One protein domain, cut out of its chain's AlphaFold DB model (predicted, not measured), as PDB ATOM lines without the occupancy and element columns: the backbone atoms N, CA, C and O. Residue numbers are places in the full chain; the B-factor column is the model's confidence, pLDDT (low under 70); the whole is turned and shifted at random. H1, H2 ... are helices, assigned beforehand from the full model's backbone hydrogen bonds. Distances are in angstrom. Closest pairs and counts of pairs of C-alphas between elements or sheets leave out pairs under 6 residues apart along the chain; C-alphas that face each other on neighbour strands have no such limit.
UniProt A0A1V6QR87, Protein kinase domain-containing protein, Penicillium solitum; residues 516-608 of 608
ATOM      1  N   SER A 516     -81.307  18.995  69.005       61.81
ATOM      2  CA  SER A 516     -82.383  18.935  67.992       61.81
ATOM      3  C   SER A 516     -82.038  19.398  66.567       61.81
ATOM      4  O   SER A 516     -81.450  20.452  66.355       61.81
ATOM      5  N   TYR A 517     -82.491  18.632  65.566       65.94
ATOM      6  CA  TYR A 517     -82.374  18.970  64.138       65.94
ATOM      7  C   TYR A 517     -82.938  20.356  63.814       65.94
ATOM      8  O   TYR A 517     -82.346  21.089  63.029       65.94
ATOM      9  N   ASN A 518     -84.007  20.764  64.501       72.25
ATOM     10  CA  ASN A 518     -84.639  22.073  64.320       72.25
ATOM     11  C   ASN A 518     -83.682  23.246  64.590       72.25
ATOM     12  O   ASN A 518     -83.893  24.339  64.079       72.25
ATOM     13  N   TYR A 519     -82.624  23.041  65.382       81.75
ATOM     14  CA  TYR A 519     -81.621  24.074  65.623       81.75
ATOM     15  C   TYR A 519     -80.646  24.234  64.450       81.75
ATOM     16  O   TYR A 519     -80.178  25.340  64.211       81.75
ATOM     17  N   LEU A 520     -80.348  23.166  63.708       85.81
ATOM     18  CA  LEU A 520     -79.395  23.174  62.588       85.81
ATOM     19  C   LEU A 520     -80.074  23.183  61.213       85.81
ATOM     20  O   LEU A 520     -79.387  23.211  60.195       85.81
ATOM     21  N   ALA A 521     -81.405  23.145  61.181       85.88
ATOM     22  CA  ALA A 521     -82.176  23.206  59.953       85.88
ATOM     23  C   ALA A 521     -81.885  24.512  59.177       85.88
ATOM     24  O   ALA A 521     -81.611  25.538  59.804       85.88
ATOM     25  N   PRO A 522     -81.946  24.511  57.832       86.25
ATOM     26  CA  PRO A 522     -81.600  25.681  57.016       86.25
ATOM     27  C   PRO A 522     -82.396  26.956  57.344       86.25
ATOM     28  O   PRO A 522     -81.880  28.062  57.219       86.25
ATOM     29  N   ASP A 523     -83.646  26.806  57.782       87.69
ATOM     30  CA  ASP A 523     -84.564  27.880  58.172       87.69
ATOM     31  C   ASP A 523     -84.329  28.397  59.603       87.69
ATOM     32  O   ASP A 523     -84.760  29.505  59.963       87.69
ATOM     33  N   SER A 524     -83.591  27.641  60.417       90.88
ATOM     34  CA  SER A 524     -83.204  28.057  61.760       90.88
ATOM     35  C   SER A 524     -82.312  29.304  61.711       90.88
ATOM     36  O   SER A 524     -81.682  29.620  60.703       90.88
ATOM     37  N   LEU A 525     -82.214  30.031  62.827       90.19
ATOM     38  CA  LEU A 525     -81.285  31.162  62.920       90.19
ATOM     39  C   LEU A 525     -79.833  30.733  62.659       90.19
ATOM     40  O   LEU A 525     -79.089  31.442  61.984       90.19
ATOM     41  N   TRP A 526     -79.429  29.575  63.188       91.88
ATOM     42  CA  TRP A 526     -78.084  29.056  62.965       91.88
ATOM     43  C   TRP A 526     -77.879  28.700  61.489       91.88
ATOM     44  O   TRP A 526     -76.870  29.107  60.919       91.88
ATOM     45  N   GLY A 527     -78.848  28.014  60.866       92.31
ATOM     46  CA  GLY A 527     -78.798  27.611  59.459       92.31
ATOM     47  C   GLY A 527     -78.746  28.807  58.517       92.31
ATOM     48  O   GLY A 527     -77.871  28.869  57.659       92.31
ATOM     49  N   ARG A 528     -79.586  29.821  58.749       94.12
ATOM     50  CA  ARG A 528     -79.583  31.067  57.968       94.12
ATOM     51  C   ARG A 528     -78.262  31.828  58.083       94.12
ATOM     52  O   ARG A 528     -77.755  32.310  57.077       94.12
ATOM     53  N   LYS A 529     -77.672  31.917  59.282       94.38
ATOM     54  CA  LYS A 529     -76.344  32.532  59.462       94.38
ATOM     55  C   LYS A 529     -75.231  31.721  58.797       94.38
ATOM     56  O   LYS A 529     -74.344  32.303  58.186       94.38
ATOM     57  N   PHE A 530     -75.289  30.397  58.907       95.19
ATOM     58  CA  PHE A 530     -74.328  29.494  58.277       95.19
ATOM     59  C   PHE A 530     -74.370  29.630  56.751       95.19
ATOM     60  O   PHE A 530     -73.334  29.820  56.121       95.19
ATOM     61  N   GLN A 531     -75.571  29.648  56.175       95.75
ATOM     62  CA  GLN A 531     -75.781  29.874  54.750       95.75
ATOM     63  C   GLN A 531     -75.278  31.256  54.310       95.75
ATOM     64  O   GLN A 531     -74.574  31.351  53.312       95.75
ATOM     65  N   ALA A 532     -75.553  32.315  55.080       96.81
ATOM     66  CA  ALA A 532     -75.052  33.657  54.775       96.81
ATOM     67  C   ALA A 532     -73.514  33.743  54.793       96.81
ATOM     68  O   ALA A 532     -72.929  34.464  53.991       96.81
ATOM     69  N   LEU A 533     -72.839  32.994  55.676       96.81
ATOM     70  CA  LEU A 533     -71.375  32.912  55.675       96.81
ATOM     71  C   LEU A 533     -70.848  32.252  54.396       96.81
ATOM     72  O   LEU A 533     -69.910  32.772  53.798       96.81
ATOM     73  N   LEU A 534     -71.467  31.150  53.960       96.38
ATOM     74  CA  LEU A 534     -71.113  30.485  52.699       96.38
ATOM     75  C   LEU A 534     -71.355  31.408  51.497       96.38
ATOM     76  O   LEU A 534     -70.495  31.544  50.633       96.38
ATOM     77  N   GLU A 535     -72.502  32.087  51.459       95.81
ATOM     78  CA  GLU A 535     -72.865  33.021  50.385       95.81
ATOM     79  C   GLU A 535     -71.988  34.276  50.334       95.81
ATOM     80  O   GLU A 535     -71.861  34.890  49.270       95.81
ATOM     81  N   GLY A 536     -71.399  34.661  51.467       93.88
ATOM     82  CA  GLY A 536     -70.388  35.712  51.557       93.88
ATOM     83  C   GLY A 536     -68.958  35.236  51.284       93.88
ATOM     84  O   GLY A 536     -68.040  36.050  51.310       93.88
ATOM     85  N   GLY A 537     -68.764  33.947  50.989       94.38
ATOM     86  CA  GLY A 537     -67.485  33.389  50.548       94.38
ATOM     87  C   GLY A 537     -66.594  32.833  51.658       94.38
ATOM     88  O   GLY A 537     -65.403  32.662  51.421       94.38
ATOM     89  N   ALA A 538     -67.130  32.549  52.848       94.56
ATOM     90  CA  ALA A 538     -66.374  31.840  53.877       94.56
ATOM     91  C   ALA A 538     -66.106  30.385  53.464       94.56
ATOM     92  O   ALA A 538     -67.033  29.639  53.130       94.56
ATOM     93  N   ASP A 539     -64.853  29.958  53.562       91.19
ATOM     94  CA  ASP A 539     -64.443  28.593  53.273       91.19
ATOM     95  C   ASP A 539     -64.759  27.655  54.449       91.19
ATOM     96  O   ASP A 539     -64.200  27.742  55.548       91.19
ATOM     97  N   VAL A 540     -65.665  26.705  54.202       91.44
ATOM     98  CA  VAL A 540     -66.044  25.668  55.171       91.44
ATOM     99  C   VAL A 540     -64.876  24.734  55.506       91.44
ATOM    100  O   VAL A 540     -64.857  24.159  56.593       91.44
ATOM    101  N   ASN A 541     -63.897  24.585  54.614       87.50
ATOM    102  CA  ASN A 541     -62.769  23.664  54.760       87.50
ATOM    103  C   ASN A 541     -61.518  24.310  55.344       87.50
ATOM    104  O   ASN A 541     -60.559  23.600  55.639       87.50
ATOM    105  N   ARG A 542     -61.531  25.628  55.562       83.31
ATOM    106  CA  ARG A 542     -60.381  26.329  56.125       83.31
ATOM    107  C   ARG A 542     -60.002  25.734  57.477       83.31
ATOM    108  O   ARG A 542     -60.865  25.520  58.326       83.31
ATOM    109  N   THR A 543     -58.718  25.468  57.676       75.19
ATOM    110  CA  THR A 543     -58.194  24.929  58.933       75.19
ATOM    111  C   THR A 543     -58.076  26.022  59.993       75.19
ATOM    112  O   THR A 543     -57.933  27.215  59.696       75.19
ATOM    113  N   TYR A 544     -58.171  25.624  61.261       66.25
ATOM    114  CA  TYR A 544     -58.135  26.540  62.404       66.25
ATOM    115  C   TYR A 544     -56.812  26.385  63.148       66.25
ATOM    116  O   TYR A 544     -56.366  25.265  63.350       66.25
ATOM    117  N   ASN A 545     -56.215  27.497  63.594       64.00
ATOM    118  CA  ASN A 545     -54.862  27.537  64.174       64.00
ATOM    119  C   ASN A 545     -53.764  27.008  63.230       64.00
ATOM    120  O   ASN A 545     -53.135  25.994  63.528       64.00
ATOM    121  N   PRO A 546     -53.502  27.700  62.112       51.53
ATOM    122  CA  PRO A 546     -52.428  27.301  61.211       51.53
ATOM    123  C   PRO A 546     -51.086  27.321  61.962       51.53
ATOM    124  O   PRO A 546     -50.671  28.366  62.480       51.53
ATOM    125  N   GLY A 547     -50.429  26.162  62.060       49.94
ATOM    126  CA  GLY A 547     -49.112  25.990  62.672       49.94
ATOM    127  C   GLY A 547     -49.067  25.380  64.077       49.94
ATOM    128  O   GLY A 547     -47.991  25.422  64.684       49.94
ATOM    129  N   ASP A 548     -50.169  24.817  64.591       51.59
ATOM    130  CA  ASP A 548     -50.147  23.894  65.739       51.59
ATOM    131  C   ASP A 548     -50.647  22.498  65.309       51.59
ATOM    132  O   ASP A 548     -51.858  22.305  65.156       51.59
ATOM    133  N   PRO A 549     -49.745  21.516  65.116       55.41
ATOM    134  CA  PRO A 549     -50.111  20.195  64.606       55.41
ATOM    135  C   PRO A 549     -51.074  19.424  65.523       55.41
ATOM    136  O   PRO A 549     -51.723  18.487  65.061       55.41
ATOM    137  N   ASP A 550     -51.228  19.823  66.791       51.56
ATOM    138  CA  ASP A 550     -52.191  19.205  67.708       51.56
ATOM    139  C   ASP A 550     -53.626  19.761  67.533       51.56
ATOM    140  O   ASP A 550     -54.590  19.179  68.050       51.56
ATOM    141  N   PHE A 551     -53.805  20.871  66.796       54.59
ATOM    142  CA  PHE A 551     -55.075  21.614  66.716       54.59
ATOM    143  C   PHE A 551     -55.518  22.067  65.308       54.59
ATOM    144  O   PHE A 551     -56.555  22.730  65.210       54.59
ATOM    145  N   GLU A 552     -54.821  21.664  64.240       68.69
ATOM    146  CA  GLU A 552     -55.177  21.887  62.822       68.69
ATOM    147  C   GLU A 552     -56.361  21.019  62.356       68.69
ATOM    148  O   GLU A 552     -56.243  20.178  61.473       68.69
ATOM    149  N   LYS A 553     -57.538  21.200  62.956       77.06
ATOM    150  CA  LYS A 553     -58.751  20.488  62.518       77.06
ATOM    151  C   LYS A 553     -59.518  21.337  61.526       77.06
ATOM    152  O   LYS A 553     -59.722  22.523  61.785       77.06
ATOM    153  N   ASN A 554     -60.005  20.749  60.440       85.00
ATOM    154  CA  ASN A 554     -61.020  21.397  59.613       85.00
ATOM    155  C   ASN A 554     -62.424  21.297  60.257       85.00
ATOM    156  O   ASN A 554     -62.611  20.681  61.317       85.00
ATOM    157  N   SER A 555     -63.432  21.935  59.652       89.12
ATOM    158  CA  SER A 555     -64.797  21.971  60.208       89.12
ATOM    159  C   SER A 555     -65.395  20.588  60.449       89.12
ATOM    160  O   SER A 555     -66.068  20.362  61.463       89.12
ATOM    161  N   LEU A 556     -65.147  19.662  59.525       89.94
ATOM    162  CA  LEU A 556     -65.713  18.327  59.540       89.94
ATOM    163  C   LEU A 556     -65.025  17.444  60.578       89.94
ATOM    164  O   LEU A 556     -65.711  16.761  61.338       89.94
ATOM    165  N   GLU A 557     -63.700  17.512  60.682       89.12
ATOM    166  CA  GLU A 557     -62.930  16.839  61.731       89.12
ATOM    167  C   GLU A 557     -63.400  17.246  63.127       89.12
ATOM    168  O   GLU A 557     -63.660  16.383  63.969       89.12
ATOM    169  N   PHE A 558     -63.587  18.551  63.355       88.56
ATOM    170  CA  PHE A 558     -64.118  19.066  64.616       88.56
ATOM    171  C   PHE A 558     -65.490  18.457  64.943       88.56
ATOM    172  O   PHE A 558     -65.704  17.959  66.049       88.56
ATOM    173  N   ALA A 559     -66.423  18.453  63.987       89.94
ATOM    174  CA  ALA A 559     -67.763  17.911  64.206       89.94
ATOM    175  C   ALA A 559     -67.759  16.397  64.491       89.94
ATOM    176  O   ALA A 559     -68.565  15.918  65.299       89.94
ATOM    177  N   VAL A 560     -66.854  15.648  63.848       90.25
ATOM    178  CA  VAL A 560     -66.667  14.210  64.086       90.25
ATOM    179  C   VAL A 560     -66.083  13.960  65.470       90.25
ATOM    180  O   VAL A 560     -66.595  13.096  66.183       90.25
ATOM    181  N   ASP A 561     -65.064  14.716  65.871       87.50
ATOM    182  CA  ASP A 561     -64.395  14.559  67.163       87.50
ATOM    183  C   ASP A 561     -65.297  14.887  68.350       87.50
ATOM    184  O   ASP A 561     -65.271  14.159  69.348       87.50
ATOM    185  N   GLU A 562     -66.139  15.911  68.203       86.56
ATOM    186  CA  GLU A 562     -67.157  16.322  69.176       86.56
ATOM    187  C   GLU A 562     -68.415  15.432  69.155       86.56
ATOM    188  O   GLU A 562     -69.368  15.679  69.894       86.56
ATOM    189  N   MET A 563     -68.445  14.390  68.317       88.19
ATOM    190  CA  MET A 563     -69.558  13.443  68.190       88.19
ATOM    191  C   MET A 563     -70.906  14.103  67.846       88.19
ATOM    192  O   MET A 563     -71.945  13.732  68.397       88.19
ATOM    193  N   LYS A 564     -70.914  15.062  66.908       88.06
ATOM    194  CA  LYS A 564     -72.114  15.817  66.496       88.06
ATOM    195  C   LYS A 564     -72.642  15.355  65.120       88.06
ATOM    196  O   LYS A 564     -72.377  16.013  64.116       88.06
ATOM    197  N   PRO A 565     -73.443  14.272  65.023       87.25
ATOM    198  CA  PRO A 565     -73.822  13.667  63.737       87.25
ATOM    199  C   PRO A 565     -74.674  14.574  62.836       87.25
ATOM    200  O   PRO A 565     -74.529  14.535  61.619       87.25
ATOM    201  N   LEU A 566     -75.542  15.409  63.416       87.94
ATOM    202  CA  LEU A 566     -76.359  16.352  62.642       87.94
ATOM    203  C   LEU A 566     -75.508  17.474  62.038       87.94
ATOM    204  O   LEU A 566     -75.718  17.863  60.896       87.94
ATOM    205  N   LEU A 567     -74.511  17.951  62.786       90.06
ATOM    206  CA  LEU A 567     -73.561  18.941  62.293       90.06
ATOM    207  C   LEU A 567     -72.695  18.352  61.173       90.06
ATOM    208  O   LEU A 567     -72.512  19.002  60.153       90.06
ATOM    209  N   VAL A 568     -72.249  17.097  61.314       91.12
ATOM    210  CA  VAL A 568     -71.563  16.354  60.241       91.12
ATOM    211  C   VAL A 568     -72.410  16.318  58.966       91.12
ATOM    212  O   VAL A 568     -71.899  16.604  57.889       91.12
ATOM    213  N   GLN A 569     -73.708  16.018  59.069       89.94
ATOM    214  CA  GLN A 569     -74.601  15.994  57.908       89.94
ATOM    215  C   GLN A 569     -74.705  17.366  57.222       89.94
ATOM    216  O   GLN A 569     -74.635  17.434  55.995       89.94
ATOM    217  N   VAL A 570     -74.850  18.444  57.999       91.38
ATOM    218  CA  VAL A 570     -74.921  19.814  57.464       91.38
ATOM    219  C   VAL A 570     -73.615  20.208  56.771       91.38
ATOM    220  O   VAL A 570     -73.653  20.712  55.652       91.38
ATOM    221  N   LEU A 571     -72.465  19.930  57.391       92.88
ATOM    222  CA  LEU A 571     -71.152  20.258  56.830       92.88
ATOM    223  C   LEU A 571     -70.871  19.491  55.532       92.88
ATOM    224  O   LEU A 571     -70.405  20.084  54.565       92.88
ATOM    225  N   ILE A 572     -71.224  18.202  55.463       92.62
ATOM    226  CA  ILE A 572     -71.126  17.421  54.218       92.62
ATOM    227  C   ILE A 572     -72.002  18.044  53.123       92.62
ATOM    228  O   ILE A 572     -71.555  18.181  51.987       92.62
ATOM    229  N   GLY A 573     -73.230  18.456  53.461       90.31
ATOM    230  CA  GLY A 573     -74.128  19.143  52.526       90.31
ATOM    231  C   GLY A 573     -73.574  20.475  52.009       90.31
ATOM    232  O   GLY A 573     -73.871  20.853  50.880       90.31
ATOM    233  N   ALA A 574     -72.732  21.142  52.798       92.12
ATOM    234  CA  ALA A 574     -72.039  22.378  52.435       92.12
ATOM    235  C   ALA A 574     -70.714  22.158  51.677       92.12
ATOM    236  O   ALA A 574     -70.021  23.126  51.378       92.12
ATOM    237  N   GLY A 575     -70.347  20.910  51.362       91.62
ATOM    238  CA  GLY A 575     -69.112  20.596  50.637       91.62
ATOM    239  C   GLY A 575     -67.869  20.476  51.520       91.62
ATOM    240  O   GLY A 575     -66.753  20.648  51.025       91.62
ATOM    241  N   ALA A 576     -68.036  20.179  52.813       91.81
ATOM    242  CA  ALA A 576     -66.900  19.919  53.684       91.81
ATOM    243  C   ALA A 576     -66.174  18.611  53.309       91.81
ATOM    244  O   ALA A 576     -66.812  17.606  52.981       91.81
ATOM    245  N   ILE A 577     -64.844  18.617  53.381       90.69
ATOM    246  CA  ILE A 577     -63.964  17.504  52.996       90.69
ATOM    247  C   ILE A 577     -63.138  17.006  54.185       90.69
ATOM    248  O   ILE A 577     -63.114  17.619  55.252       90.69
ATOM    249  N   LEU A 578     -62.470  15.865  54.016       87.69
ATOM    250  CA  LEU A 578     -61.518  15.324  54.993       87.69
ATOM    251  C   LEU A 578     -60.095  15.269  54.414       87.69
ATOM    252  O   LEU A 578     -59.947  15.056  53.208       87.69
ATOM    253  N   PRO A 579     -59.049  15.346  55.250       84.69
ATOM    254  CA  PRO A 579     -57.685  15.063  54.812       84.69
ATOM    255  C   PRO A 579     -57.530  13.639  54.262       84.69
ATOM    256  O   PRO A 579     -58.242  12.709  54.667       84.69
ATOM    257  N   VAL A 580     -56.557  13.443  53.363       81.62
ATOM    258  CA  VAL A 580     -56.281  12.141  52.718       81.62
ATOM    259  C   VAL A 580     -56.052  11.035  53.742       81.62
ATOM    260  O   VAL A 580     -56.630   9.957  53.603       81.62
ATOM    261  N   ASP A 581     -55.297  11.325  54.797       80.88
ATOM    262  CA  ASP A 581     -54.885  10.347  55.808       80.88
ATOM    263  C   ASP A 581     -55.790  10.335  57.047       80.88
ATOM    264  O   ASP A 581     -55.494   9.663  58.037       80.88
ATOM    265  N   TYR A 582     -56.928  11.037  57.010       85.12
ATOM    266  CA  TYR A 582     -57.815  11.104  58.165       85.12
ATOM    267  C   TYR A 582     -58.422   9.734  58.501       85.12
ATOM    268  O   TYR A 582     -59.037   9.054  57.661       85.12
ATOM    269  N   VAL A 583     -58.286   9.355  59.774       85.44
ATOM    270  CA  VAL A 583     -58.825   8.119  60.344       85.44
ATOM    271  C   VAL A 583     -60.001   8.453  61.251       85.44
ATOM    272  O   VAL A 583     -59.842   9.060  62.305       85.44
ATOM    273  N   VAL A 584     -61.193   7.983  60.873       85.88
ATOM    274  CA  VAL A 584     -62.410   8.183  61.671       85.88
ATOM    275  C   VAL A 584     -62.242   7.551  63.067       85.88
ATOM    276  O   VAL A 584     -61.957   6.349  63.155       85.88
ATOM    277  N   PRO A 585     -62.470   8.299  64.166       87.69
ATOM    278  CA  PRO A 585     -62.322   7.787  65.524       87.69
ATOM    279  C   PRO A 585     -63.136   6.511  65.782       87.69
ATOM    280  O   PRO A 585     -64.309   6.391  65.418       87.69
ATOM    281  N   ARG A 586     -62.549   5.535  66.493       85.00
ATOM    282  CA  ARG A 586     -63.226   4.250  66.790       85.00
ATOM    283  C   ARG A 586     -64.559   4.440  67.517       85.00
ATOM    284  O   ARG A 586     -65.516   3.722  67.217       85.00
ATOM    285  N   ARG A 587     -64.604   5.437  68.407       88.19
ATOM    286  CA  ARG A 587     -65.763   5.855  69.211       88.19
ATOM    287  C   ARG A 587     -66.927   6.447  68.399       88.19
ATOM    288  O   ARG A 587     -68.017   6.570  68.942       88.19
ATOM    289  N   SER A 588     -66.737   6.771  67.116       87.94
ATOM    290  CA  SER A 588     -67.798   7.321  66.264       87.94
ATOM    291  C   SER A 588     -68.953   6.330  66.057       87.94
ATOM    292  O   SER A 588     -68.737   5.128  65.844       87.94
ATOM    293  N   SER A 589     -70.187   6.845  66.089       86.62
ATOM    294  CA  SER A 589     -71.413   6.055  65.921       86.62
ATOM    295  C   SER A 589     -71.507   5.400  64.536       86.62
ATOM    296  O   SER A 589     -70.864   5.824  63.572       86.62
ATOM    297  N   ARG A 590     -72.329   4.347  64.417       86.06
ATOM    298  CA  ARG A 590     -72.520   3.625  63.147       86.06
ATOM    299  C   ARG A 590     -73.061   4.538  62.046       86.06
ATOM    300  O   ARG A 590     -72.628   4.416  60.905       86.06
ATOM    301  N   ASP A 591     -73.969   5.447  62.382       84.75
ATOM    302  CA  ASP A 591     -74.575   6.352  61.404       84.75
ATOM    303  C   ASP A 591     -73.611   7.453  60.964       84.75
ATOM    304  O   ASP A 591     -73.518   7.737  59.775       84.75
ATOM    305  N   MET A 592     -72.778   7.968  61.871       87.81
ATOM    306  CA  MET A 592     -71.705   8.894  61.505       87.81
ATOM    307  C   MET A 592     -70.664   8.226  60.599       87.81
ATOM    308  O   MET A 592     -70.283   8.789  59.579       87.81
ATOM    309  N   LYS A 593     -70.275   6.977  60.884       89.00
ATOM    310  CA  LYS A 593     -69.399   6.194  59.993       89.00
ATOM    311  C   LYS A 593     -70.010   5.980  58.601       89.00
ATOM    312  O   LYS A 593     -69.271   5.960  57.621       89.00
ATOM    313  N   LYS A 594     -71.338   5.829  58.495       88.69
ATOM    314  CA  LYS A 594     -72.027   5.756  57.193       88.69
ATOM    315  C   LYS A 594     -71.969   7.090  56.450       88.69
ATOM    316  O   LYS A 594     -71.658   7.072  55.264       88.69
ATOM    317  N   LEU A 595     -72.232   8.211  57.132       88.81
ATOM    318  CA  LEU A 595     -72.167   9.554  56.540       88.81
ATOM    319  C   LEU A 595     -70.770   9.856  55.979       88.81
ATOM    320  O   LEU A 595     -70.647  10.332  54.857       88.81
ATOM    321  N   LEU A 596     -69.720   9.495  56.719       89.75
ATOM    322  CA  LEU A 596     -68.329   9.779  56.348       89.75
ATOM    323  C   LEU A 596     -67.770   8.874  55.237       89.75
ATOM    324  O   LEU A 596     -66.703   9.158  54.699       89.75
ATOM    325  N   LYS A 597     -68.457   7.780  54.878       85.19
ATOM    326  CA  LYS A 597     -67.928   6.769  53.943       85.19
ATOM    327  C   LYS A 597     -67.642   7.330  52.545       85.19
ATOM    328  O   LYS A 597     -66.697   6.882  51.904       85.19
ATOM    329  N   ASN A 598     -68.455   8.281  52.090       81.50
ATOM    330  CA  ASN A 598     -68.416   8.811  50.725       81.50
ATOM    331  C   ASN A 598     -67.976  10.284  50.666       81.50
ATOM    332  O   ASN A 598     -68.182  10.938  49.647       81.50
ATOM    333  N   VAL A 599     -67.420  10.822  51.755       87.50
ATOM    334  CA  VAL A 599     -66.987  12.222  51.799       87.50
ATOM    335  C   VAL A 599     -65.738  12.401  50.927       87.50
ATOM    336  O   VAL A 599     -64.809  11.590  51.040       87.50
ATOM    337  N   PRO A 600     -65.691  13.430  50.058       83.56
ATOM    338  CA  PRO A 600     -64.498  13.747  49.285       83.56
ATOM    339  C   PRO A 600     -63.290  13.998  50.195       83.56
ATOM    340  O   PRO A 600     -63.418  14.599  51.261       83.56
ATOM    341  N   ARG A 601     -62.111  13.542  49.766       85.06
ATOM    342  CA  ARG A 601     -60.847  13.827  50.454       85.06
ATOM    343  C   ARG A 601     -60.074  14.912  49.713       85.06
ATOM    344  O   ARG A 601     -60.181  14.983  48.486       85.06
ATOM    345  N   GLU A 602     -59.316  15.729  50.440       74.25
ATOM    346  CA  GLU A 602     -58.394  16.706  49.844       74.25
ATOM    347  C   GLU A 602     -57.525  16.034  48.778       74.25
ATOM    348  O   GLU A 602     -57.010  14.935  48.974       74.25
ATOM    349  N   ARG A 603     -57.388  16.654  47.604       65.06
ATOM    350  CA  ARG A 603     -56.466  16.154  46.581       65.06
ATOM    351  C   ARG A 603     -55.080  16.691  46.912       65.06
ATOM    352  O   ARG A 603     -54.927  17.901  47.025       65.06
ATOM    353  N   LEU A 604     -54.086  15.807  47.029       46.31
ATOM    354  CA  LEU A 604     -52.683  16.221  47.118       46.31
ATOM    355  C   LEU A 604     -52.378  17.178  45.953       46.31
ATOM    356  O   LEU A 604     -52.683  16.817  44.810       46.31
ATOM    357  N   PRO A 605     -51.800  18.369  46.199       42.47
ATOM    358  CA  PRO A 605     -51.357  19.224  45.113       42.47
ATOM    359  C   PRO A 605     -50.359  18.430  44.269       42.47
ATOM    360  O   PRO A 605     -49.369  17.891  44.769       42.47
ATOM    361  N   THR A 606     -50.660  18.292  42.979       36.28
ATOM    362  CA  THR A 606     -49.723  17.725  42.014       36.28
ATOM    363  C   THR A 606     -48.499  18.622  42.012       36.28
ATOM    364  O   THR A 606     -48.591  19.756  41.550       36.28
ATOM    365  N   ARG A 607     -47.383  18.131  42.566       34.88
ATOM    366  CA  ARG A 607     -46.070  18.777  42.464       34.88
ATOM    367  C   ARG A 607     -45.810  19.097  40.988       34.88
ATOM    368  O   ARG A 607     -45.598  18.168  40.209       34.88
ATOM    369  N   SER A 608     -45.905  20.372  40.624       34.84
ATOM    370  CA  SER A 608     -45.456  20.920  39.342       34.84
ATOM    371  C   SER A 608     -43.978  21.249  39.410       34.84
ATOM    372  O   SER A 608     -43.607  21.903  40.414       34.84
TER     373      SER A 608
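What this domain is: This is residues 516 to 608 of the 608 residues of the protein "Protein kinase domain-containing protein" of Penicillium solitum (UniProt A0A1V6QR87). Three short helices, H3, H4 and H5, stand side by side in a triangle; H1 packs on H4 and makes a corner with longer H2 at one end. Under half of the 93 printed residues, 38, lie in the five named helices, H1 to H5 in chain order, with no named strand: all helix, compact, radius of gyration of the C-alphas 14.0 A, spans 43 by 34 by 25 A.

How they stand to each other: H1, residues 517 to 520, touches H2, residues 525 to 535, only at the corner, closest C-alphas Leu 520 and Gly 527, 5.5 A. H3, residues 555 to 561, and H4, residues 565 to 573, form a hairpin, closest C-alphas Ala 559 and Val 568, 5.7 A, at a shallow tilt of 25 degrees, opposite ways. H1 touches H4, closest C-alphas Tyr 517 and Leu 566, 6.7 A. H5, residues 590 to 596, touches H4, closest C-alphas Met 592 and Pro 565, 5.7 A. H2 to H5 have every O i to N i+4 pair within hydrogen-bond range; H1 is too short for one.

Where its parts are: H1, 5.4 A long, begins at C-alpha 517 (-82.374, 18.970, 64.138). H2 measures 15.2 A, H3 10.2 A, H4 12.5 A and H5 10.1 A, ending at C-alpha 596 (-68.329, 9.779, 56.348).

The domain as a whole: The C-alphas farthest apart, Ser 516 and Ser 608, are 46.8 A apart. The printed part has no cut; links H2 to H3 and H4 to H5 are long. Residues 516 to 517, 544 to 552 and 603 to 608 have pLDDT under 70.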